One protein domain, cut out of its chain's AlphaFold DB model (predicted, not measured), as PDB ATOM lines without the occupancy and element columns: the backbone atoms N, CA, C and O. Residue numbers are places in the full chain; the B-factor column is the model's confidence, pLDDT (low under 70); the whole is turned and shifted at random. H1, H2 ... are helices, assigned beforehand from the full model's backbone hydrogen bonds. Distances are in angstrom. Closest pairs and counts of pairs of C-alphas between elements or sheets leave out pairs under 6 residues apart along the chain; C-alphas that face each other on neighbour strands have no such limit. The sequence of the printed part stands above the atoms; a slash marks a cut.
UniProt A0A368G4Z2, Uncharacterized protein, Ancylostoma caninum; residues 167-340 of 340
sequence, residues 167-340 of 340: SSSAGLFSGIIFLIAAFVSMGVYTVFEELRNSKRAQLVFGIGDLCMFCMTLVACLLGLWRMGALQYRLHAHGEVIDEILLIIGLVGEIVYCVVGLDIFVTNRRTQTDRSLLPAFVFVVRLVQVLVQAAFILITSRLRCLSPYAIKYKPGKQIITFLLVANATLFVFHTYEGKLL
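This is residues 167 to 340 of the 340 residues of an uncharacterized protein of Ancylostoma caninum (UniProt A0A368G4Z2). Five long helices run roughly side by side along one axis: H1, H2 and H6 make a triangle in cross-section, and the hairpin of H3 and H4 packs beside it through H4 on H2. The short helix H5 lies beyond one end of the long helices, on the loop that leads from H4 back to H6. The printed part has 174 residues with six named helices, H1 to H6 in order, and no named strand, so the class is all helix. It is elongated, spanning 60 by 31 by 23 A, and only just compact, close to loose, with a radius of gyration of the C-alphas of 18.6 A.

Start with H1, residues 169 to 194, which forms a hairpin with H2, residues 198 to 227. They touch at a shallow tilt of 13 degrees, opposite ways, through residues 182 to 193 and 200 to 212 alone; their closest C-alphas, of Phe 192 and Ala 201, are 5.3 A apart. H2 is the hub, touching three helices. Next look at H3, residues 239 to 270, and H4, residues 277 to 301, a hairpin at a shallow tilt of 10 degrees, with the closest C-alphas, of Cys 257 and Phe 282, 5.9 A apart. H4 touches H2, the same way at a shallow tilt of 24 degrees, closest at C-alphas 217 and 288, 5.1 A. H5, residues 307 to 312, touches no helix. H6, residues 316 to 339, touches H1, the same way at a shallow tilt of 16 degrees, closest at the C-alphas of Gly 171 and Gln 317, 4.4 A. H6 touches H2 through residues 318 to 329 alone, opposite ways at 22 degrees, closest at C-alphas 223 and 318, 5.9 A. H1, H2 and H6 form an up-and-down bundle, each running against the one before it in the chain. H4 and H6 are near each other, while H3 and H6 are apart. In H1, H2, H4 and H5 every O i to N i+4 pair is within hydrogen-bond range; in H3 it is 27 of 28 and in H6 18 of 20.

Find C-alpha 169 at (142.876, 132.336, 173.913); from there H1 runs 37.7 A. H2 covers 43.1 A, and H3, the longest with 32 residues, 47.2 A from C-alpha 239 at (147.854, 158.523, 175.424). H4 is 36.2 A long, H5 9.1 A. H6 runs 35.3 A to C-alpha 339 at (138.083, 145.453, 143.205).

The two C-alphas farthest apart, of Thr 270 and Pro 307, are 62.3 A apart. The printed part has no cut and ends at the chain's last residue, Leu 340. Look for the long link at the 11 residues between H2 and H3. The mean pLDDT of the printed part is 75.7; 47 residues are under 70, among them 227 to 239 and 301 to 315.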
ATOM      1  N   SER A 167     144.272 133.101 179.396       60.59
ATOM      2  CA  SER A 167     143.073 133.913 179.633       60.59
ATOM      3  C   SER A 167     142.588 134.701 178.400       60.59
ATOM      4  O   SER A 167     141.510 135.288 178.462       60.59
ATOM      5  N   SER A 168     143.379 134.774 177.316       68.88
ATOM      6  CA  SER A 168     143.069 135.516 176.066       68.88
ATOM      7  C   SER A 168     142.694 134.610 174.896       68.88
ATOM      8  O   SER A 168     142.124 135.094 173.920       68.88
ATOM      9  N   SER A 169     143.023 133.320 174.987       79.25
ATOM     10  CA  SER A 169     142.876 132.336 173.913       79.25
ATOM     11  C   SER A 169     141.470 132.319 173.316       79.25
ATOM     12  O   SER A 169     141.350 132.365 172.101       79.25
ATOM     13  N   ALA A 170     140.412 132.355 174.132       80.81
ATOM     14  CA  ALA A 170     139.029 132.347 173.642       80.81
ATOM     15  C   ALA A 170     138.701 133.531 172.708       80.81
ATOM     16  O   ALA A 170     138.090 133.340 171.659       80.81
ATOM     17  N   GLY A 171     139.151 134.746 173.049       81.25
ATOM     18  CA  GLY A 171     138.965 135.926 172.196       81.25
ATOM     19  C   GLY A 171     139.786 135.851 170.909       81.25
ATOM     20  O   GLY A 171     139.315 136.248 169.848       81.25
ATOM     21  N   LEU A 172     140.990 135.280 170.990       82.81
ATOM     22  CA  LEU A 172     141.853 135.050 169.835       82.81
ATOM     23  C   LEU A 172     141.266 133.993 168.885       82.81
ATOM     24  O   LEU A 172     141.202 134.240 167.688       82.81
ATOM     25  N   PHE A 173     140.762 132.869 169.403       86.50
ATOM     26  CA  PHE A 173     140.064 131.853 168.608       86.50
ATOM     27  C   PHE A 173     138.818 132.418 167.928       86.50
ATOM     28  O   PHE A 173     138.635 132.221 166.731       86.50
ATOM     29  N   SER A 174     137.996 133.176 168.660       85.31
ATOM     30  CA  SER A 174     136.834 133.853 168.076       85.31
ATOM     31  C   SER A 174     137.245 134.841 166.976       85.31
ATOM     32  O   SER A 174     136.585 134.906 165.942       85.31
ATOM     33  N   GLY A 175     138.364 135.552 167.154       85.62
ATOM     34  CA  GLY A 175     138.906 136.469 166.152       85.62
ATOM     35  C   GLY A 175     139.416 135.747 164.906       85.62
ATOM     36  O   GLY A 175     139.184 136.210 163.797       85.62
ATOM     37  N   ILE A 176     140.049 134.582 165.067       86.56
ATOM     38  CA  ILE A 176     140.482 133.736 163.945       86.56
ATOM     39  C   ILE A 176     139.275 133.201 163.170       86.56
ATOM     40  O   ILE A 176     139.298 133.204 161.945       86.56
ATOM     41  N   ILE A 177     138.205 132.778 163.849       88.12
ATOM     42  CA  ILE A 177     136.967 132.352 163.175       88.12
ATOM     43  C   ILE A 177     136.378 133.512 162.363       88.12
ATOM     44  O   ILE A 177     135.991 133.315 161.214       88.12
ATOM     45  N   PHE A 178     136.364 134.724 162.924       87.62
ATOM     46  CA  PHE A 178     135.933 135.926 162.209       87.62
ATOM     47  C   PHE A 178     136.822 136.227 160.991       87.62
ATOM     48  O   PHE A 178     136.305 136.503 159.913       87.62
ATOM     49  N   LEU A 179     138.145 136.094 161.129       85.12
ATOM     50  CA  LEU A 179     139.102 136.222 160.028       85.12
ATOM     51  C   LEU A 179     138.829 135.205 158.911       85.12
ATOM     52  O   LEU A 179     138.784 135.575 157.741       85.12
ATOM     53  N   ILE A 180     138.606 133.936 159.261       89.00
ATOM     54  CA  ILE A 180     138.260 132.885 158.294       89.00
ATOM     55  C   ILE A 180     136.940 133.227 157.596       89.00
ATOM     56  O   ILE A 180     136.866 133.141 156.374       89.00
ATOM     57  N   ALA A 181     135.917 133.660 158.339       84.69
ATOM     58  CA  ALA A 181     134.635 134.061 157.765       84.69
ATOM     59  C   ALA A 181     134.779 135.245 156.792       84.69
ATOM     60  O   ALA A 181     134.174 135.223 155.722       84.69
ATOM     61  N   ALA A 182     135.624 136.230 157.112       84.31
ATOM     62  CA  ALA A 182     135.930 137.342 156.217       84.31
ATOM     63  C   ALA A 182     136.614 136.864 154.925       84.31
ATOM     64  O   ALA A 182     136.189 137.242 153.837       84.31
ATOM     65  N   PHE A 183     137.604 135.968 155.017       84.62
ATOM     66  CA  PHE A 183     138.238 135.370 153.834       84.62
ATOM     67  C   PHE A 183     137.268 134.533 152.994       84.62
ATOM     68  O   PHE A 183     137.322 134.580 151.767       84.62
ATOM     69  N   VAL A 184     136.360 133.787 153.627       86.38
ATOM     70  CA  VAL A 184     135.305 133.056 152.910       86.38
ATOM     71  C   VAL A 184     134.376 134.037 152.199       86.38
ATOM     72  O   VAL A 184     134.085 133.839 151.023       86.38
ATOM     73  N   SER A 185     133.963 135.122 152.862       79.50
ATOM     74  CA  SER A 185     133.147 136.177 152.246       79.50
ATOM     75  C   SER A 185     133.850 136.807 151.040       79.50
ATOM     76  O   SER A 185     133.215 137.025 150.010       79.50
ATOM     77  N   MET A 186     135.166 137.033 151.126       76.12
ATOM     78  CA  MET A 186     135.969 137.476 149.981       76.12
ATOM     79  C   MET A 186     135.966 136.459 148.838       76.12
ATOM     80  O   MET A 186     135.726 136.833 147.696       76.12
ATOM     81  N   GLY A 187     136.216 135.179 149.124       77.81
ATOM     82  CA  GLY A 187     136.238 134.138 148.092       77.81
ATOM     83  C   GLY A 187     134.879 133.968 147.406       77.81
ATOM     84  O   GLY A 187     134.805 133.758 146.199       77.81
ATOM     85  N   VAL A 188     133.785 134.117 148.156       77.88
ATOM     86  CA  VAL A 188     132.432 134.138 147.586       77.88
ATOM     87  C   VAL A 188     132.264 135.341 146.657       77.88
ATOM     88  O   VAL A 188     131.752 135.176 145.552       77.88
ATOM     89  N   TYR A 189     132.730 136.528 147.052       72.12
ATOM     90  CA  TYR A 189     132.675 137.715 146.197       72.12
ATOM     91  C   TYR A 189     133.392 137.500 144.856       72.12
ATOM     92  O   TYR A 189     132.784 137.724 143.809       72.12
ATOM     93  N   THR A 190     134.631 136.999 144.872       72.06
ATOM     94  CA  THR A 190     135.416 136.797 143.640       72.06
ATOM     95  C   THR A 190     134.750 135.800 142.695       72.06
ATOM     96  O   THR A 190     134.705 136.015 141.488       72.06
ATOM     97  N   VAL A 191     134.150 134.734 143.236       76.69
ATOM     98  CA  VAL A 191     133.404 133.748 142.438       76.69
ATOM     99  C   VAL A 191     132.168 134.376 141.785       76.69
ATOM    100  O   VAL A 191     131.870 134.112 140.621       76.69
ATOM    101  N   PHE A 192     131.430 135.224 142.504       70.00
ATOM    102  CA  PHE A 192     130.254 135.895 141.942       70.00
ATOM    103  C   PHE A 192     130.604 136.968 140.904       70.00
ATOM    104  O   PHE A 192     129.809 137.204 139.990       70.00
ATOM    105  N   GLU A 193     131.774 137.593 141.025       68.06
ATOM    106  CA  GLU A 193     132.314 138.514 140.025       68.06
ATOM    107  C   GLU A 193     132.619 137.787 138.704       68.06
ATOM    108  O   GLU A 193     132.160 138.219 137.642       68.06
ATOM    109  N   GLU A 194     133.274 136.622 138.766       70.94
ATOM    110  CA  GLU A 194     133.568 135.782 137.593       70.94
ATOM    111  C   GLU A 194     132.300 135.291 136.873       70.94
ATOM    112  O   GLU A 194     132.272 135.176 135.647       70.94
ATOM    113  N   LEU A 195     131.204 135.075 137.610       70.81
ATOM    114  CA  LEU A 195     129.918 134.639 137.054       70.81
ATOM    115  C   LEU A 195     129.156 135.744 136.281       70.81
ATOM    116  O   LEU A 195     128.031 135.511 135.826       70.81
ATOM    117  N   ARG A 196     129.745 136.939 136.096       61.59
ATOM    118  CA  ARG A 196     129.266 138.056 135.246       61.59
ATOM    119  C   ARG A 196     127.812 138.487 135.498       61.59
ATOM    120  O   ARG A 196     127.147 139.027 134.613       61.59
ATOM    121  N   ASN A 197     127.305 138.295 136.716       67.00
ATOM    122  CA  ASN A 197     125.984 138.770 137.123       67.00
ATOM    123  C   ASN A 197     126.111 140.007 138.024       67.00
ATOM    124  O   ASN A 197     125.999 139.921 139.246       67.00
ATOM    125  N   SER A 198     126.335 141.169 137.402       66.25
ATOM    126  CA  SER A 198     126.670 142.434 138.081       66.25
ATOM    127  C   SER A 198     125.687 142.828 139.198       66.25
ATOM    128  O   SER A 198     126.113 143.277 140.260       66.25
ATOM    129  N   LYS A 199     124.378 142.588 139.021       67.56
ATOM    130  CA  LYS A 199     123.364 142.912 140.044       67.56
ATOM    131  C   LYS A 199     123.439 141.985 141.261       67.56
ATOM    132  O   LYS A 199     123.304 142.446 142.390       67.56
ATOM    133  N   ARG A 200     123.654 140.680 141.049       67.50
ATOM    134  CA  ARG A 200     123.758 139.703 142.149       67.50
ATOM    135  C   ARG A 200     125.097 139.819 142.872       67.50
ATOM    136  O   ARG A 200     125.104 139.721 144.090       67.50
ATOM    137  N   ALA A 201     126.179 140.111 142.152       69.62
ATOM    138  CA  ALA A 201     127.491 140.367 142.743       69.62
ATOM    139  C   ALA A 201     127.460 141.582 143.688       69.62
ATOM    140  O   ALA A 201     127.876 141.466 144.835       69.62
ATOM    141  N   GLN A 202     126.860 142.704 143.264       70.31
ATOM    142  CA  GLN A 202     126.699 143.890 144.120       70.31
ATOM    143  C   GLN A 202     125.845 143.625 145.368       70.31
ATOM    144  O   GLN A 202     126.140 144.156 146.437       70.31
ATOM    145  N   LEU A 203     124.797 142.801 145.257       76.94
ATOM    146  CA  LEU A 203     123.975 142.418 146.409       76.94
ATOM    147  C   LEU A 203     124.737 141.519 147.385       76.94
ATOM    148  O   LEU A 203     124.714 141.782 148.583       76.94
ATOM    149  N   VAL A 204     125.410 140.479 146.887       78.19
ATOM    150  CA  VAL A 204     126.211 139.566 147.719       78.19
ATOM    151  C   VAL A 204     127.317 140.336 148.435       78.19
ATOM    152  O   VAL A 204     127.510 140.148 149.633       78.19
ATOM    153  N   PHE A 205     127.967 141.255 147.722       76.75
ATOM    154  CA  PHE A 205     128.977 142.143 148.277       76.75
ATOM    155  C   PHE A 205     128.419 143.013 149.411       76.75
ATOM    156  O   PHE A 205     128.892 142.937 150.541       76.75
ATOM    157  N   GLY A 206     127.336 143.755 149.150       81.50
ATOM    158  CA  GLY A 206     126.725 144.622 150.160       81.50
ATOM    159  C   GLY A 206     126.191 143.862 151.380       81.50
ATOM    160  O   GLY A 206     126.258 144.373 152.495       81.50
ATOM    161  N   ILE A 207     125.682 142.637 151.201       84.94
ATOM    162  CA  ILE A 207     125.247 141.783 152.317       84.94
ATOM    163  C   ILE A 207     126.453 141.320 153.144       84.94
ATOM    164  O   ILE A 207     126.384 141.359 154.371       84.94
ATOM    165  N   GLY A 208     127.550 140.911 152.498       83.25
ATOM    166  CA  GLY A 208     128.782 140.501 153.178       83.25
ATOM    167  C   GLY A 208     129.347 141.615 154.061       83.25
ATOM    168  O   GLY A 208     129.564 141.404 155.258       83.25
ATOM    169  N   ASP A 209     129.476 142.816 153.502       83.81
ATOM    170  CA  ASP A 209     129.922 144.013 154.222       83.81
ATOM    171  C   ASP A 209     129.008 144.346 155.394       83.81
ATOM    172  O   ASP A 209     129.466 144.544 156.523       83.81
ATOM    173  N   LEU A 210     127.695 144.344 155.151       88.62
ATOM    174  CA  LEU A 210     126.708 144.598 156.189       88.62
ATOM    175  C   LEU A 210     126.839 143.601 157.344       88.62
ATOM    176  O   LEU A 210     126.813 144.000 158.508       88.62
ATOM    177  N   CYS A 211     126.996 142.312 157.043       87.62
ATOM    178  CA  CYS A 211     127.182 141.279 158.055       87.62
ATOM    179  C   CYS A 211     128.454 141.518 158.878       87.62
ATOM    180  O   CYS A 211     128.402 141.427 160.106       87.62
ATOM    181  N   MET A 212     129.575 141.858 158.235       85.50
ATOM    182  CA  MET A 212     130.832 142.130 158.936       85.50
ATOM    183  C   MET A 212     130.734 143.360 159.842       85.50
ATOM    184  O   MET A 212     131.105 143.260 161.015       85.50
ATOM    185  N   PHE A 213     130.172 144.474 159.358       89.44
ATOM    186  CA  PHE A 213     129.978 145.682 160.167       89.44
ATOM    187  C   PHE A 213     128.991 145.472 161.319       89.44
ATOM    188  O   PHE A 213     129.226 145.940 162.431       89.44
ATOM    189  N   CYS A 214     127.901 144.734 161.101       90.38
ATOM    190  CA  CYS A 214     126.959 144.404 162.168       90.38
ATOM    191  C   CYS A 214     127.616 143.542 163.255       90.38
ATOM    192  O   CYS A 214     127.454 143.823 164.443       90.38
ATOM    193  N   MET A 215     128.389 142.518 162.874       87.56
ATOM    194  CA  MET A 215     129.101 141.668 163.834       87.56
ATOM    195  C   MET A 215     130.101 142.468 164.677       87.56
ATOM    196  O   MET A 215     130.155 142.304 165.899       87.56
ATOM    197  N   THR A 216     130.872 143.360 164.052       86.75
ATOM    198  CA  THR A 216     131.860 144.185 164.762       86.75
ATOM    199  C   THR A 216     131.197 145.262 165.614       86.75
ATOM    200  O   THR A 216     131.657 145.507 166.731       86.75
ATOM    201  N   LEU A 217     130.078 145.842 165.168       90.31
ATOM    202  CA  LEU A 217     129.263 146.766 165.959       90.31
ATOM    203  C   LEU A 217     128.716 146.089 167.222       90.31
ATOM    204  O   LEU A 217     128.906 146.606 168.322       90.31
ATOM    205  N   VAL A 218     128.098 144.909 167.095       89.94
ATOM    206  CA  VAL A 218     127.587 144.145 168.246       89.94
ATOM    207  C   VAL A 218     128.717 143.823 169.220       89.94
ATOM    208  O   VAL A 218     128.567 144.014 170.426       89.94
ATOM    209  N   ALA A 219     129.877 143.401 168.719       87.31
ATOM    210  CA  ALA A 219     131.026 143.134 169.569       87.31
ATOM    211  C   ALA A 219     131.541 144.388 170.296       87.31
ATOM    212  O   ALA A 219     131.880 144.304 171.479       87.31
ATOM    213  N   CYS A 220     131.554 145.549 169.632       88.19
ATOM    214  CA  CYS A 220     131.897 146.828 170.258       88.19
ATOM    215  C   CYS A 220     130.900 147.211 171.353       88.19
ATOM    216  O   CYS A 220     131.321 147.611 172.436       88.19
ATOM    217  N   LEU A 221     129.599 147.030 171.119       88.25
ATOM    218  CA  LEU A 221     128.561 147.289 172.118       88.25
ATOM    219  C   LEU A 221     128.678 146.346 173.325       88.25
ATOM    220  O   LEU A 221     128.624 146.799 174.467       88.25
ATOM    221  N   LEU A 222     128.914 145.051 173.097       86.44
ATOM    222  CA  LEU A 222     129.174 144.084 174.169       86.44
ATOM    223  C   LEU A 222     130.452 144.430 174.946       86.44
ATOM    224  O   LEU A 222     130.494 144.276 176.168       86.44
ATOM    225  N   GLY A 223     131.485 144.919 174.256       81.56
ATOM    226  CA  GLY A 223     132.716 145.421 174.861       81.56
ATOM    227  C   GLY A 223     132.477 146.640 175.740       81.56
ATOM    228  O   GLY A 223     132.872 146.620 176.905       81.56
ATOM    229  N   LEU A 224     131.779 147.652 175.219       81.00
ATOM    230  CA  LEU A 224     131.358 148.845 175.956       81.00
ATOM    231  C   LEU A 224     130.575 148.465 177.211       81.00
ATOM    232  O   LEU A 224     130.914 148.907 178.307       81.00
ATOM    233  N   TRP A 225     129.572 147.596 177.068       82.88
ATOM    234  CA  TRP A 225     128.738 147.172 178.187       82.88
ATOM    235  C   TRP A 225     129.544 146.436 179.263       82.88
ATOM    236  O   TRP A 225     129.426 146.748 180.447       82.88
ATOM    237  N   ARG A 226     130.428 145.510 178.869       75.06
ATOM    238  CA  ARG A 226     131.292 144.784 179.816       75.06
ATOM    239  C   ARG A 226     132.357 145.666 180.469       75.06
ATOM    240  O   ARG A 226     132.760 145.373 181.593       75.06
ATOM    241  N   MET A 227     132.838 146.703 179.784       67.50
ATOM    242  CA  MET A 227     133.883 147.602 180.295       67.50
ATOM    243  C   MET A 227     133.349 148.799 181.071       67.50
ATOM    244  O   MET A 227     134.105 149.382 181.845       67.50
ATOM    245  N   GLY A 228     132.055 149.109 180.952       63.38
ATOM    246  CA  GLY A 228     131.387 150.141 181.750       63.38
ATOM    247  C   GLY A 228     131.484 149.924 183.268       63.38
ATOM    248  O   GLY A 228     131.254 150.852 184.032       63.38
ATOM    249  N   ALA A 229     131.879 148.729 183.720       58.75
ATOM    250  CA  ALA A 229     132.109 148.406 185.128       58.75
ATOM    251  C   ALA A 229     133.494 148.833 185.679       58.75
ATOM    252  O   ALA A 229     133.775 148.600 186.856       58.75
ATOM    253  N   LEU A 230     134.389 149.412 184.863       58.31
ATOM    254  CA  LEU A 230     135.729 149.844 185.292       58.31
ATOM    255  C   LEU A 230     135.757 151.343 185.665       58.31
ATOM    256  O   LEU A 230     135.097 152.168 185.044       58.31
ATOM    257  N   GLN A 231     136.542 151.709 186.686       54.47
ATOM    258  CA  GLN A 231     136.627 153.088 187.196       54.47
ATOM    259  C   GLN A 231     137.526 153.997 186.336       54.47
ATOM    260  O   GLN A 231     138.616 153.609 185.909       54.47
ATOM    261  N   TYR A 232     137.075 155.238 186.140       50.59
ATOM    262  CA  TYR A 232     137.724 156.288 185.349       50.59
ATOM    263  C   TYR A 232     138.857 156.986 186.131       50.59
ATOM    264  O   TYR A 232     138.670 157.364 187.288       50.59
ATOM    265  N   ARG A 233     140.032 157.205 185.519       50.66
ATOM    266  CA  ARG A 233     141.112 158.043 186.089       50.66
ATOM    267  C   ARG A 233     141.774 158.883 184.995       50.66
ATOM    268  O   ARG A 233     142.116 158.377 183.936       50.66
ATOM    269  N   LEU A 234     141.975 160.167 185.294       45.31
ATOM    270  CA  LEU A 234     142.390 161.209 184.355       45.31
ATOM    271  C   LEU A 234     143.912 161.201 184.069       45.31
ATOM    272  O   LEU A 234     144.717 161.343 184.985       45.31
ATOM    273  N   HIS A 235     144.237 161.105 182.776       43.47
ATOM    274  CA  HIS A 235     145.437 161.577 182.062       43.47
ATOM    275  C   HIS A 235     146.807 160.924 182.349       43.47
ATOM    276  O   HIS A 235     147.466 161.189 183.356       43.47
ATOM    277  N   ALA A 236     147.324 160.182 181.360       52.25
ATOM    278  CA  ALA A 236     148.758 159.965 181.171       52.25
ATOM    279  C   ALA A 236     149.204 160.523 179.805       52.25
ATOM    280  O   ALA A 236     148.652 160.174 178.769       52.25
ATOM    281  N   HIS A 237     150.259 161.344 179.785       48.78
ATOM    282  CA  HIS A 237     150.713 162.113 178.609       48.78
ATOM    283  C   HIS A 237     151.094 161.270 177.364       48.78
ATOM    284  O   HIS A 237     151.162 161.791 176.254       48.78
ATOM    285  N   GLY A 238     151.310 159.957 177.524       54.72
ATOM    286  CA  GLY A 238     151.573 159.030 176.414       54.72
ATOM    287  C   GLY A 238     150.336 158.650 175.586       54.72
ATOM    288  O   GLY A 238     150.501 158.181 174.470       54.72
ATOM    289  N   GLU A 239     149.121 158.874 176.097       63.66
ATOM    290  CA  GLU A 239     147.854 158.523 175.424       63.66
ATOM    291  C   GLU A 239     147.454 159.528 174.335       63.66
ATOM    292  O   GLU A 239     146.716 159.188 173.417       63.66
ATOM    293  N   VAL A 240     147.967 160.761 174.403       70.50
ATOM    294  CA  VAL A 240     147.557 161.855 173.507       70.50
ATOM    295  C   VAL A 240     147.922 161.562 172.046       70.50
ATOM    296  O   VAL A 240     147.216 161.977 171.137       70.50
ATOM    297  N   ILE A 241     149.023 160.847 171.791       73.62
ATOM    298  CA  ILE A 241     149.440 160.537 170.413       73.62
ATOM    299  C   ILE A 241     148.559 159.440 169.808       73.62
ATOM    300  O   ILE A 241     148.136 159.573 168.663       73.62
ATOM    301  N   ASP A 242     148.250 158.397 170.582       74.94
ATOM    302  CA  ASP A 242     147.347 157.323 170.156       74.94
ATOM    303  C   ASP A 242     145.934 157.877 169.887       74.94
ATOM    304  O   ASP A 242     145.284 157.487 168.919       74.94
ATOM    305  N   GLU A 243     145.491 158.855 170.685       80.88
ATOM    306  CA  GLU A 243     144.244 159.603 170.481       80.88
ATOM    307  C   GLU A 243     144.260 160.425 169.183       80.88
ATOM    308  O   GLU A 243     143.316 160.348 168.401       80.88
ATOM    309  N   ILE A 244     145.347 161.153 168.897       81.69
ATOM    310  CA  ILE A 244     145.488 161.908 167.639       81.69
ATOM    311  C   ILE A 244     145.462 160.966 166.426       81.69
ATOM    312  O   ILE A 244     144.770 161.250 165.450       81.69
ATOM    313  N   LEU A 245     146.187 159.844 166.474       80.25
ATOM    314  CA  LEU A 245     146.214 158.869 165.378       80.25
ATOM    315  C   LEU A 245     144.835 158.251 165.131       80.25
ATOM    316  O   LEU A 245     144.436 158.084 163.979       80.25
ATOM    317  N   LEU A 246     144.094 157.969 166.203       83.56
ATOM    318  CA  LEU A 246     142.725 157.481 166.109       83.56
ATOM    319  C   LEU A 246     141.791 158.521 165.484       83.56
ATOM    320  O   LEU A 246     140.999 158.166 164.615       83.56
ATOM    321  N   ILE A 247     141.902 159.795 165.873       85.06
ATOM    322  CA  ILE A 247     141.086 160.880 165.307       85.06
ATOM    323  C   ILE A 247     141.382 161.064 163.815       85.06
ATOM    324  O   ILE A 247     140.450 161.172 163.026       85.06
ATOM    325  N   ILE A 248     142.654 161.063 163.404       84.00
ATOM    326  CA  ILE A 248     143.026 161.194 161.985       84.00
ATOM    327  C   ILE A 248     142.448 160.031 161.165       84.00
ATOM    328  O   ILE A 248     141.866 160.264 160.106       84.00
ATOM    329  N   GLY A 249     142.564 158.794 161.664       84.12
ATOM    330  CA  GLY A 249     141.966 157.621 161.020       84.12
ATOM    331  C   GLY A 249     140.441 157.716 160.926       84.12
ATOM    332  O   GLY A 249     139.874 157.465 159.866       84.12
ATOM    333  N   LEU A 250     139.786 158.160 162.003       87.12
ATOM    334  CA  LEU A 250     138.340 158.368 162.047       87.12
ATOM    335  C   LEU A 250     137.876 159.405 161.016       87.12
ATOM    336  O   LEU A 250     136.908 159.166 160.302       87.12
ATOM    337  N   VAL A 251     138.571 160.541 160.909       87.81
ATOM    338  CA  VAL A 251     138.246 161.584 159.923       87.81
ATOM    339  C   VAL A 251     138.362 161.039 158.500       87.81
ATOM    340  O   VAL A 251     137.463 161.270 157.694       87.81
ATOM    341  N   GLY A 252     139.425 160.287 158.193       84.94
ATOM    342  CA  GLY A 252     139.600 159.672 156.874       84.94
ATOM    343  C   GLY A 252     138.449 158.734 156.503       84.94
ATOM    344  O   GLY A 252     137.921 158.807 155.394       84.94
ATOM    345  N   GLU A 253     138.010 157.915 157.455       87.25
ATOM    346  CA  GLU A 253     136.919 156.962 157.256       87.25
ATOM    347  C   GLU A 253     135.551 157.648 157.105       87.25
ATOM    348  O   GLU A 253     134.745 157.260 156.256       87.25
ATOM    349  N   ILE A 254     135.296 158.719 157.867       88.25
ATOM    350  CA  ILE A 254     134.087 159.543 157.713       88.25
ATOM    351  C   ILE A 254     134.052 160.174 156.319       88.25
ATOM    352  O   ILE A 254     133.025 160.102 155.647       88.25
ATOM    353  N   VAL A 255     135.166 160.753 155.857       87.81
ATOM    354  CA  VAL A 255     135.256 161.343 154.511       87.81
ATOM    355  C   VAL A 255     134.993 160.285 153.440       87.81
ATOM    356  O   VAL A 255     134.218 160.542 152.520       87.81
ATOM    357  N   TYR A 256     135.564 159.084 153.577       86.06
ATOM    358  CA  TYR A 256     135.300 157.968 152.666       86.06
ATOM    359  C   TYR A 256     133.804 157.614 152.610       86.06
ATOM    360  O   TYR A 256     133.232 157.524 151.522       86.06
ATOM    361  N   CYS A 257     133.144 157.484 153.767       88.12
ATOM    362  CA  CYS A 257     131.716 157.171 153.835       88.12
ATOM    363  C   CYS A 257     130.841 158.280 153.228       88.12
ATOM    364  O   CYS A 257     129.889 157.982 152.507       88.12
ATOM    365  N   VAL A 258     131.160 159.551 153.493       87.69
ATOM    366  CA  VAL A 258     130.403 160.703 152.976       87.69
ATOM    367  C   VAL A 258     130.533 160.809 151.459       87.69
ATOM    368  O   VAL A 258     129.519 160.944 150.781       87.69
ATOM    369  N   VAL A 259     131.745 160.682 150.909       86.12
ATOM    370  CA  VAL A 259     131.965 160.695 149.452       86.12
ATOM    371  C   VAL A 259     131.273 159.504 148.782       86.12
ATOM    372  O   VAL A 259     130.644 159.667 147.739       86.12
ATOM    373  N   GLY A 260     131.332 158.310 149.384       84.19
ATOM    374  CA  GLY A 260     130.626 157.129 148.876       84.19
ATOM    375  C   GLY A 260     129.105 157.313 148.835       84.19
ATOM    376  O   GLY A 260     128.458 156.967 147.843       84.19
ATOM    377  N   LEU A 261     128.536 157.915 149.883       86.19
ATOM    378  CA  LEU A 261     127.109 158.228 149.959       86.19
ATOM    379  C   LEU A 261     126.708 159.310 148.948       86.19
ATOM    380  O   LEU A 261     125.679 159.164 148.293       86.19
ATOM    381  N   ASP A 262     127.525 160.349 148.770       83.88
ATOM    382  CA  ASP A 262     127.291 161.420 147.795       83.88
ATOM    383  C   ASP A 262     127.265 160.897 146.347       83.88
ATOM    384  O   ASP A 262     126.319 161.160 145.598       83.88
ATOM    385  N   ILE A 263     128.235 160.047 145.980       82.19
ATOM    386  CA  ILE A 263     128.267 159.370 144.672       82.19
ATOM    387  C   ILE A 263     127.009 158.518 144.482       82.19
ATOM    388  O   ILE A 263     126.399 158.541 143.410       82.19
ATOM    389  N   PHE A 264     126.591 157.774 145.510       82.12
ATOM    390  CA  PHE A 264     125.378 156.965 145.444       82.12
ATOM    391  C   PHE A 264     124.122 157.823 145.235       82.12
ATOM    392  O   PHE A 264     123.312 157.510 144.362       82.12
ATOM    393  N   VAL A 265     123.958 158.905 146.003       82.81
ATOM    394  CA  VAL A 265     122.804 159.812 145.904       82.81
ATOM    395  C   VAL A 265     122.748 160.468 144.526       82.81
ATOM    396  O   VAL A 265     121.690 160.463 143.892       82.81
ATOM    397  N   THR A 266     123.886 160.957 144.032       79.44
ATOM    398  CA  THR A 266     124.001 161.568 142.703       79.44
ATOM    399  C   THR A 266     123.626 160.578 141.605       79.44
ATOM    400  O   THR A 266     122.786 160.883 140.764       79.44
ATOM    401  N   ASN A 267     124.157 159.354 141.652       74.50
ATOM    402  CA  ASN A 267     123.876 158.320 140.653       74.50
ATOM    403  C   ASN A 267     122.413 157.833 140.693       74.50
ATOM    404  O   ASN A 267     121.824 157.479 139.672       74.50
ATOM    405  N   ARG A 268     121.791 157.840 141.877       74.19
ATOM    406  CA  ARG A 268     120.379 157.476 142.059       74.19
ATOM    407  C   ARG A 268     119.422 158.542 141.524       74.19
ATOM    408  O   ARG A 268     118.305 158.206 141.144       74.19
ATOM    409  N   ARG A 269     119.851 159.807 141.459       70.25
ATOM    410  CA  ARG A 269     119.094 160.889 140.811       70.25
ATOM    411  C   ARG A 269     118.994 160.684 139.294       70.25
ATOM    412  O   ARG A 269     118.008 161.098 138.698       70.25
ATOM    413  N   THR A 270     119.980 160.014 138.698       65.56
ATOM    414  CA  THR A 270     120.061 159.720 137.259       65.56
ATOM    415  C   THR A 270     119.429 158.376 136.866       65.56
ATOM    416  O   THR A 270     119.068 158.194 135.707       65.56
ATOM    417  N   GLN A 271     119.302 157.417 137.794       57.31
ATOM    418  CA  GLN A 271     118.799 156.055 137.536       57.31
ATOM    419  C   GLN A 271     117.887 155.577 138.689       57.31
ATOM    420  O   GLN A 271     118.368 155.209 139.762       57.31
ATOM    421  N   THR A 272     116.570 155.536 138.462       55.66
ATOM    422  CA  THR A 272     115.533 155.277 139.490       55.66
ATOM    423  C   THR A 272     115.532 153.847 140.064       55.66
ATOM    424  O   THR A 272     115.012 153.627 141.155       55.66
ATOM    425  N   ASP A 273     116.157 152.877 139.388       55.53
ATOM    426  CA  ASP A 273     115.906 151.437 139.592       55.53
ATOM    427  C   ASP A 273     117.026 150.680 140.352       55.53
ATOM    428  O   ASP A 273     117.306 149.500 140.116       55.53
ATOM    429  N   ARG A 274     117.744 151.370 141.251       63.59
ATOM    430  CA  ARG A 274     118.852 150.799 142.048       63.59
ATOM    431  C   ARG A 274     118.414 150.487 143.484       63.59
ATOM    432  O   ARG A 274     117.723 151.270 144.131       63.59
ATOM    433  N   SER A 275     118.871 149.348 144.010       71.31
ATOM    434  CA  SER A 275     118.616 148.920 145.390       71.31
ATOM    435  C   SER A 275     119.190 149.904 146.418       71.31
ATOM    436  O   SER A 275     120.303 150.396 146.254       71.31
ATOM    437  N   LEU A 276     118.461 150.137 147.517       80.75
ATOM    438  CA  LEU A 276     118.881 151.000 148.637       80.75
ATOM    439  C   LEU A 276     120.016 150.414 149.491       80.75
ATOM    440  O   LEU A 276     120.563 151.107 150.347       80.75
ATOM    441  N   LEU A 277     120.354 149.141 149.268       82.75
ATOM    442  CA  LEU A 277     121.315 148.387 150.069       82.75
ATOM    443  C   LEU A 277     122.668 149.109 150.245       82.75
ATOM    444  O   LEU A 277     123.102 149.208 151.388       82.75
ATOM    445  N   PRO A 278     123.316 149.683 149.207       81.94
ATOM    446  CA  PRO A 278     124.622 150.328 149.376       81.94
ATOM    447  C   PRO A 278     124.575 151.553 150.296       81.94
ATOM    448  O   PRO A 278     125.448 151.721 151.140       81.94
ATOM    449  N   ALA A 279     123.526 152.381 150.199       84.62
ATOM    450  CA  ALA A 279     123.345 153.507 151.117       84.62
ATOM    451  C   ALA A 279     123.180 153.034 152.563       84.62
ATOM    452  O   ALA A 279     123.768 153.612 153.474       84.62
ATOM    453  N   PHE A 280     122.416 151.961 152.770       88.12
ATOM    454  CA  PHE A 280     122.259 151.370 154.094       88.12
ATOM    455  C   PHE A 280     123.591 150.838 154.646       88.12
ATOM    456  O   PHE A 280     123.912 151.101 155.803       88.12
ATOM    457  N   VAL A 281     124.402 150.173 153.816       89.06
ATOM    458  CA  VAL A 281     125.750 149.705 154.185       89.06
ATOM    459  C   VAL A 281     126.637 150.871 154.629       89.06
ATOM    460  O   VAL A 281     127.238 150.783 155.698       89.06
ATOM    461  N   PHE A 282     126.672 151.984 153.887       89.88
ATOM    462  CA  PHE A 282     127.457 153.167 154.273       89.88
ATOM    463  C   PHE A 282     127.004 153.776 155.605       89.88
ATOM    464  O   PHE A 282     127.843 154.166 156.416       89.88
ATOM    465  N   VAL A 283     125.695 153.829 155.868       90.44
ATOM    466  CA  VAL A 283     125.168 154.330 157.149       90.44
ATOM    467  C   VAL A 283     125.567 153.409 158.302       90.44
ATOM    468  O   VAL A 283     126.051 153.886 159.328       90.44
ATOM    469  N   VAL A 284     125.412 152.091 158.138       91.06
ATOM    470  CA  VAL A 284     125.809 151.116 159.165       91.06
ATOM    471  C   VAL A 284     127.317 151.163 159.409       91.06
ATOM    472  O   VAL A 284     127.732 151.172 160.567       91.06
ATOM    473  N   ARG A 285     128.129 151.276 158.352       90.75
ATOM    474  CA  ARG A 285     129.585 151.468 158.435       90.75
ATOM    475  C   ARG A 285     129.939 152.720 159.236       90.75
ATOM    476  O   ARG A 285     130.739 152.637 160.163       90.75
ATOM    477  N   LEU A 286     129.297 153.855 158.955       91.31
ATOM    478  CA  LEU A 286     129.536 155.106 159.681       91.31
ATOM    479  C   LEU A 286     129.229 154.962 161.180       91.31
ATOM    480  O   LEU A 286     130.042 155.344 162.022       91.31
ATOM    481  N   VAL A 287     128.082 154.366 161.523       92.06
ATOM    482  CA  VAL A 287     127.705 154.101 162.922       92.06
ATOM    483  C   VAL A 287     128.708 153.155 163.585       92.06
ATOM    484  O   VAL A 287     129.150 153.414 164.704       92.06
ATOM    485  N   GLN A 288     129.102 152.084 162.895       93.12
ATOM    486  CA  GLN A 288     130.058 151.092 163.379       93.12
ATOM    487  C   GLN A 288     131.409 151.728 163.727       93.12
ATOM    488  O   GLN A 288     131.896 151.547 164.846       93.12
ATOM    489  N   VAL A 289     131.971 152.525 162.818       90.94
ATOM    490  CA  VAL A 289     133.269 153.182 163.001       90.94
ATOM    491  C   VAL A 289     133.217 154.202 164.140       90.94
ATOM    492  O   VAL A 289     134.130 154.247 164.965       90.94
ATOM    493  N   LEU A 290     132.136 154.984 164.248       90.62
ATOM    494  CA  LEU A 290     131.954 155.955 165.334       90.62
ATOM    495  C   LEU A 290     131.855 155.273 166.704       90.62
ATOM    496  O   LEU A 290     132.542 155.676 167.645       90.62
ATOM    497  N   VAL A 291     131.038 154.221 166.820       90.56
ATOM    498  CA  VAL A 291     130.883 153.457 168.070       90.56
ATOM    499  C   VAL A 291     132.200 152.793 168.462       90.56
ATOM    500  O   VAL A 291     132.581 152.822 169.633       90.56
ATOM    501  N   GLN A 292     132.931 152.232 167.499       90.25
ATOM    502  CA  GLN A 292     134.233 151.626 167.744       90.25
ATOM    503  C   GLN A 292     135.282 152.658 168.180       90.25
ATOM    504  O   GLN A 292     136.028 152.406 169.126       90.25
ATOM    505  N   ALA A 293     135.336 153.822 167.530       88.44
ATOM    506  CA  ALA A 293     136.236 154.906 167.909       88.44
ATOM    507  C   ALA A 293     135.937 155.406 169.329       88.44
ATOM    508  O   ALA A 293     136.850 155.509 170.150       88.44
ATOM    509  N   ALA A 294     134.659 155.621 169.654       86.25
ATOM    510  CA  ALA A 294     134.224 155.972 171.001       86.25
ATOM    511  C   ALA A 294     134.613 154.891 172.018       86.25
ATOM    512  O   ALA A 294     135.164 155.209 173.070       86.25
ATOM    513  N   PHE A 295     134.407 153.610 171.696       85.44
ATOM    514  CA  PHE A 295     134.831 152.497 172.543       85.44
ATOM    515  C   PHE A 295     136.335 152.497 172.808       85.44
ATOM    516  O   PHE A 295     136.742 152.327 173.958       85.44
ATOM    517  N   ILE A 296     137.169 152.706 171.788       83.88
ATOM    518  CA  ILE A 296     138.627 152.739 171.955       83.88
ATOM    519  C   ILE A 296     139.047 153.953 172.788       83.88
ATOM    520  O   ILE A 296     139.879 153.796 173.676       83.88
ATOM    521  N   LEU A 297     138.457 155.132 172.563       79.88
ATOM    522  CA  LEU A 297     138.725 156.331 173.364       79.88
ATOM    523  C   LEU A 297     138.305 156.150 174.826       79.88
ATOM    524  O   LEU A 297     139.039 156.508 175.739       79.88
ATOM    525  N   ILE A 298     137.143 155.552 175.075       78.94
ATOM    526  CA  ILE A 298     136.681 155.251 176.432       78.94
ATOM    527  C   ILE A 298     137.623 154.226 177.081       78.94
ATOM    528  O   ILE A 298     138.089 154.433 178.200       78.94
ATOM    529  N   THR A 299     137.977 153.160 176.359       74.94
ATOM    530  CA  THR A 299     138.887 152.103 176.831       74.94
ATOM    531  C   THR A 299     140.299 152.622 177.085       74.94
ATOM    532  O   THR A 299     140.925 152.195 178.053       74.94
ATOM    533  N   SER A 300     140.801 153.561 176.280       71.88
ATOM    534  CA  SER A 300     142.122 154.165 176.488       71.88
ATOM    535  C   SER A 300     142.166 155.031 177.748       71.88
ATOM    536  O   SER A 300     143.210 155.112 178.390       71.88
ATOM    537  N   ARG A 301     141.029 155.612 178.155       69.50
ATOM    538  CA  ARG A 301     140.879 156.375 179.406       69.50
ATOM    539  C   ARG A 301     140.594 155.498 180.636       69.50
ATOM    540  O   ARG A 301     140.700 155.974 181.768       69.50
ATOM    541  N   LEU A 302     140.225 154.230 180.452       66.25
ATOM    542  CA  LEU A 302     139.905 153.288 181.532       66.25
ATOM    543  C   LEU A 302     141.168 152.551 182.019       66.25
ATOM    544  O   LEU A 302     141.930 151.998 181.228       66.25
ATOM    545  N   ARG A 303     141.386 152.457 183.344       61.16
ATOM    546  CA  ARG A 303     142.437 151.598 183.936       61.16
ATOM    547  C   ARG A 303     141.904 150.697 185.049       61.16
ATOM    548  O   ARG A 303     141.104 151.105 185.881       61.16
ATOM    549  N   CYS A 304     142.422 149.466 185.109       52.88
ATOM    550  CA  CYS A 304     142.150 148.517 186.193       52.88
ATOM    551  C   CYS A 304     142.835 148.974 187.494       52.88
ATOM    552  O   CYS A 304     144.028 148.731 187.669       52.88
ATOM    553  N   LEU A 305     142.101 149.626 188.403       50.78
ATOM    554  CA  LEU A 305     142.618 149.999 189.731       50.78
ATOM    555  C   LEU A 305     142.358 148.947 190.821       50.78
ATOM    556  O   LEU A 305     143.093 148.907 191.804       50.78
ATOM    557  N   SER A 306     141.345 148.089 190.673       44.81
ATOM    558  CA  SER A 306     140.986 147.136 191.731       44.81
ATOM    559  C   SER A 306     141.863 145.870 191.694       44.81
ATOM    560  O   SER A 306     141.959 145.234 190.638       44.81
ATOM    561  N   PRO A 307     142.449 145.430 192.829       45.81
ATOM    562  CA  PRO A 307     143.218 144.183 192.917       45.81
ATOM    563  C   PRO A 307     142.388 142.933 192.567       45.81
ATOM    564  O   PRO A 307     142.934 141.962 192.043       45.81
ATOM    565  N   TYR A 308     141.061 142.979 192.746       47.00
ATOM    566  CA  TYR A 308     140.134 141.936 192.281       47.00
ATOM    567  C   TYR A 308     139.928 141.967 190.753       47.00
ATOM    568  O   TYR A 308     139.919 140.916 190.108       47.00
ATOM    569  N   ALA A 309     139.851 143.156 190.142       49.94
ATOM    570  CA  ALA A 309     139.739 143.320 188.686       49.94
ATOM    571  C   ALA A 309     141.035 142.939 187.942       49.94
ATOM    572  O   ALA A 309     140.983 142.411 186.832       49.94
ATOM    573  N   ILE A 310     142.200 143.123 188.575       53.31
ATOM    574  CA  ILE A 310     143.501 142.653 188.067       53.31
ATOM    575  C   ILE A 310     143.551 141.116 188.001       53.31
ATOM    576  O   ILE A 310     144.149 140.564 187.074       53.31
ATOM    577  N   LYS A 311     142.899 140.427 188.950       47.62
ATOM    578  CA  LYS A 311     142.874 138.959 189.041       47.62
ATOM    579  C   LYS A 311     141.918 138.311 188.029       47.62
ATOM    580  O   LYS A 311     142.266 137.278 187.470       47.62
ATOM    581  N   TYR A 312     140.762 138.924 187.753       53.28
ATOM    582  CA  TYR A 312     139.746 138.373 186.835       53.28
ATOM    583  C   TYR A 312     139.798 138.934 185.396       53.28
ATOM    584  O   TYR A 312     139.220 138.336 184.493       53.28
ATOM    585  N   LYS A 313     140.495 140.062 185.162       61.22
ATOM    586  CA  LYS A 313     140.645 140.750 183.857       61.22
ATOM    587  C   LYS A 313     139.340 140.800 183.025       61.22
ATOM    588  O   LYS A 313     139.342 140.341 181.873       61.22
ATOM    589  N   PRO A 314     138.224 141.334 183.565       59.03
ATOM    590  CA  PRO A 314     136.968 141.416 182.826       59.03
ATOM    591  C   PRO A 314     137.172 142.275 181.571       59.03
ATOM    592  O   PRO A 314     137.602 143.420 181.652       59.03
ATOM    593  N   GLY A 315     136.947 141.689 180.394       65.94
ATOM    594  CA  GLY A 315     137.092 142.373 179.103       65.94
ATOM    595  C   GLY A 315     138.346 142.020 178.298       65.94
ATOM    596  O   GLY A 315     138.349 142.272 177.097       65.94
ATOM    597  N   LYS A 316     139.364 141.349 178.866       72.88
ATOM    598  CA  LYS A 316     140.595 140.995 178.117       72.88
ATOM    599  C   LYS A 316     140.307 140.174 176.852       72.88
ATOM    600  O   LYS A 316     140.903 140.426 175.807       72.88
ATOM    601  N   GLN A 317     139.372 139.227 176.923       78.38
ATOM    602  CA  GLN A 317     138.971 138.414 175.769       78.38
ATOM    603  C   GLN A 317     138.276 139.248 174.688       78.38
ATOM    604  O   GLN A 317     138.584 139.083 173.514       78.38
ATOM    605  N   ILE A 318     137.408 140.184 175.082       78.38
ATOM    606  CA  ILE A 318     136.684 141.054 174.147       78.38
ATOM    607  C   ILE A 318     137.648 142.031 173.466       78.38
ATOM    608  O   ILE A 318     137.601 142.154 172.251       78.38
ATOM    609  N   ILE A 319     138.585 142.645 174.202       77.38
ATOM    610  CA  ILE A 319     139.644 143.490 173.608       77.38
ATOM    611  C   ILE A 319     140.451 142.690 172.586       77.38
ATOM    612  O   ILE A 319     140.711 143.173 171.490       77.38
ATOM    613  N   THR A 320     140.837 141.460 172.944       79.94
ATOM    614  CA  THR A 320     141.611 140.587 172.050       79.94
ATOM    615  C   THR A 320     140.830 140.281 170.773       79.94
ATOM    616  O   THR A 320     141.385 140.392 169.686       79.94
ATOM    617  N   PHE A 321     139.543 139.947 170.898       80.62
ATOM    618  CA  PHE A 321     138.663 139.710 169.758       80.62
ATOM    619  C   PHE A 321     138.528 140.957 168.872       80.62
ATOM    620  O   PHE A 321     138.780 140.871 167.676       80.62
ATOM    621  N   LEU A 322     138.207 142.119 169.455       81.19
ATOM    622  CA  LEU A 322     138.063 143.384 168.724       81.19
ATOM    623  C   LEU A 322     139.348 143.787 167.997       81.19
ATOM    624  O   LEU A 322     139.282 144.283 166.880       81.19
ATOM    625  N   LEU A 323     140.516 143.561 168.603       79.81
ATOM    626  CA  LEU A 323     141.801 143.836 167.961       79.81
ATOM    627  C   LEU A 323     141.961 142.993 166.691       79.81
ATOM    628  O   LEU A 323     142.276 143.533 165.632       79.81
ATOM    629  N   VAL A 324     141.703 141.685 166.781       80.94
ATOM    630  CA  VAL A 324     141.786 140.779 165.625       80.94
ATOM    631  C   VAL A 324     140.711 141.110 164.583       80.94
ATOM    632  O   VAL A 324     141.009 141.126 163.390       80.94
ATOM    633  N   ALA A 325     139.489 141.437 165.006       81.69
ATOM    634  CA  ALA A 325     138.397 141.820 164.114       81.69
ATOM    635  C   ALA A 325     138.697 143.128 163.359       81.69
ATOM    636  O   ALA A 325     138.469 143.206 162.156       81.69
ATOM    637  N   ASN A 326     139.306 144.116 164.017       80.81
ATOM    638  CA  ASN A 326     139.736 145.363 163.376       80.81
ATOM    639  C   ASN A 326     140.874 145.154 162.383       80.81
ATOM    640  O   ASN A 326     140.850 145.723 161.296       80.81
ATOM    641  N   ALA A 327     141.852 144.313 162.725       77.06
ATOM    642  CA  ALA A 327     142.899 143.930 161.782       77.06
ATOM    643  C   ALA A 327     142.313 143.194 160.563       77.06
ATOM    644  O   ALA A 327     142.746 143.421 159.438       77.06
ATOM    645  N   THR A 328     141.294 142.360 160.782       81.50
ATOM    646  CA  THR A 328     140.564 141.658 159.717       81.50
ATOM    647  C   THR A 328     139.829 142.638 158.801       81.50
ATOM    648  O   THR A 328     139.980 142.548 157.588       81.50
ATOM    649  N   LEU A 329     139.086 143.600 159.365       79.44
ATOM    650  CA  LEU A 329     138.397 144.647 158.599       79.44
ATOM    651  C   LEU A 329     139.374 145.492 157.778       79.44
ATOM    652  O   LEU A 329     139.100 145.804 156.626       79.44
ATOM    653  N   PHE A 330     140.534 145.826 158.346       78.94
ATOM    654  CA  PHE A 330     141.582 146.542 157.624       78.94
ATOM    655  C   PHE A 330     142.053 145.758 156.392       78.94
ATOM    656  O   PHE A 330     142.004 146.280 155.283       78.94
ATOM    657  N   VAL A 331     142.421 144.481 156.567       75.56
ATOM    658  CA  VAL A 331     142.806 143.607 155.443       75.56
ATOM    659  C   VAL A 331     141.674 143.504 154.418       75.56
ATOM    660  O   VAL A 331     141.936 143.492 153.214       75.56
ATOM    661  N   PHE A 332     140.425 143.473 154.891       78.00
ATOM    662  CA  PHE A 332     139.253 143.432 154.033       78.00
ATOM    663  C   PHE A 332     139.102 144.675 153.158       78.00
ATOM    664  O   PHE A 332     139.014 144.543 151.938       78.00
ATOM    665  N   HIS A 333     139.193 145.871 153.731       74.81
ATOM    666  CA  HIS A 333     139.098 147.115 152.967       74.81
ATOM    667  C   HIS A 333     140.281 147.350 152.026       74.81
ATOM    668  O   HIS A 333     140.090 147.854 150.918       74.81
ATOM    669  N   THR A 334     141.499 146.950 152.404       72.19
ATOM    670  CA  THR A 334     142.656 147.024 151.495       72.19
ATOM    671  C   THR A 334     142.458 146.125 150.268       72.19
ATOM    672  O   THR A 334     142.924 146.457 149.174       72.19
ATOM    673  N   TYR A 335     141.766 144.992 150.427       70.50
ATOM    674  CA  TYR A 335     141.413 144.104 149.321       70.50
ATOM    675  C   TYR A 335     140.263 144.667 148.473       70.50
ATOM    676  O   TYR A 335     140.388 144.740 147.253       70.50
ATOM    677  N   GLU A 336     139.190 145.137 149.112       66.25
ATOM    678  CA  GLU A 336     138.041 145.783 148.465       66.25
ATOM    679  C   GLU A 336     138.458 146.978 147.597       66.25
ATOM    680  O   GLU A 336     138.040 147.094 146.447       66.25
ATOM    681  N   GLY A 337     139.355 147.834 148.100       59.97
ATOM    682  CA  GLY A 337     139.854 149.008 147.380       59.97
ATOM    683  C   GLY A 337     140.638 148.703 146.096       59.97
ATOM    684  O   GLY A 337     141.062 149.636 145.414       59.97
ATOM    685  N   LYS A 338     140.876 147.427 145.768       59.81
ATOM    686  CA  LYS A 338     141.349 147.009 144.443       59.81
ATOM    687  C   LYS A 338     140.240 146.613 143.477       59.81
ATOM    688  O   LYS A 338     140.466 146.687 142.275       59.81
ATOM    689  N   LEU A 339     139.150 146.059 144.000       53.81
ATOM    690  CA  LEU A 339     138.083 145.453 143.205       53.81
ATOM    691  C   LEU A 339     137.140 146.523 142.631       53.81
ATOM    692  O   LEU A 339     136.478 146.278 141.626       53.81
ATOM    693  N   LEU A 340     137.106 147.706 143.256       42.19
ATOM    694  CA  LEU A 340     136.376 148.907 142.824       42.19
ATOM    695  C   LEU A 340     137.247 149.854 141.983       42.19
ATOM    696  O   LEU A 340     136.736 150.380 140.966       42.19
TER     697      LEU A 340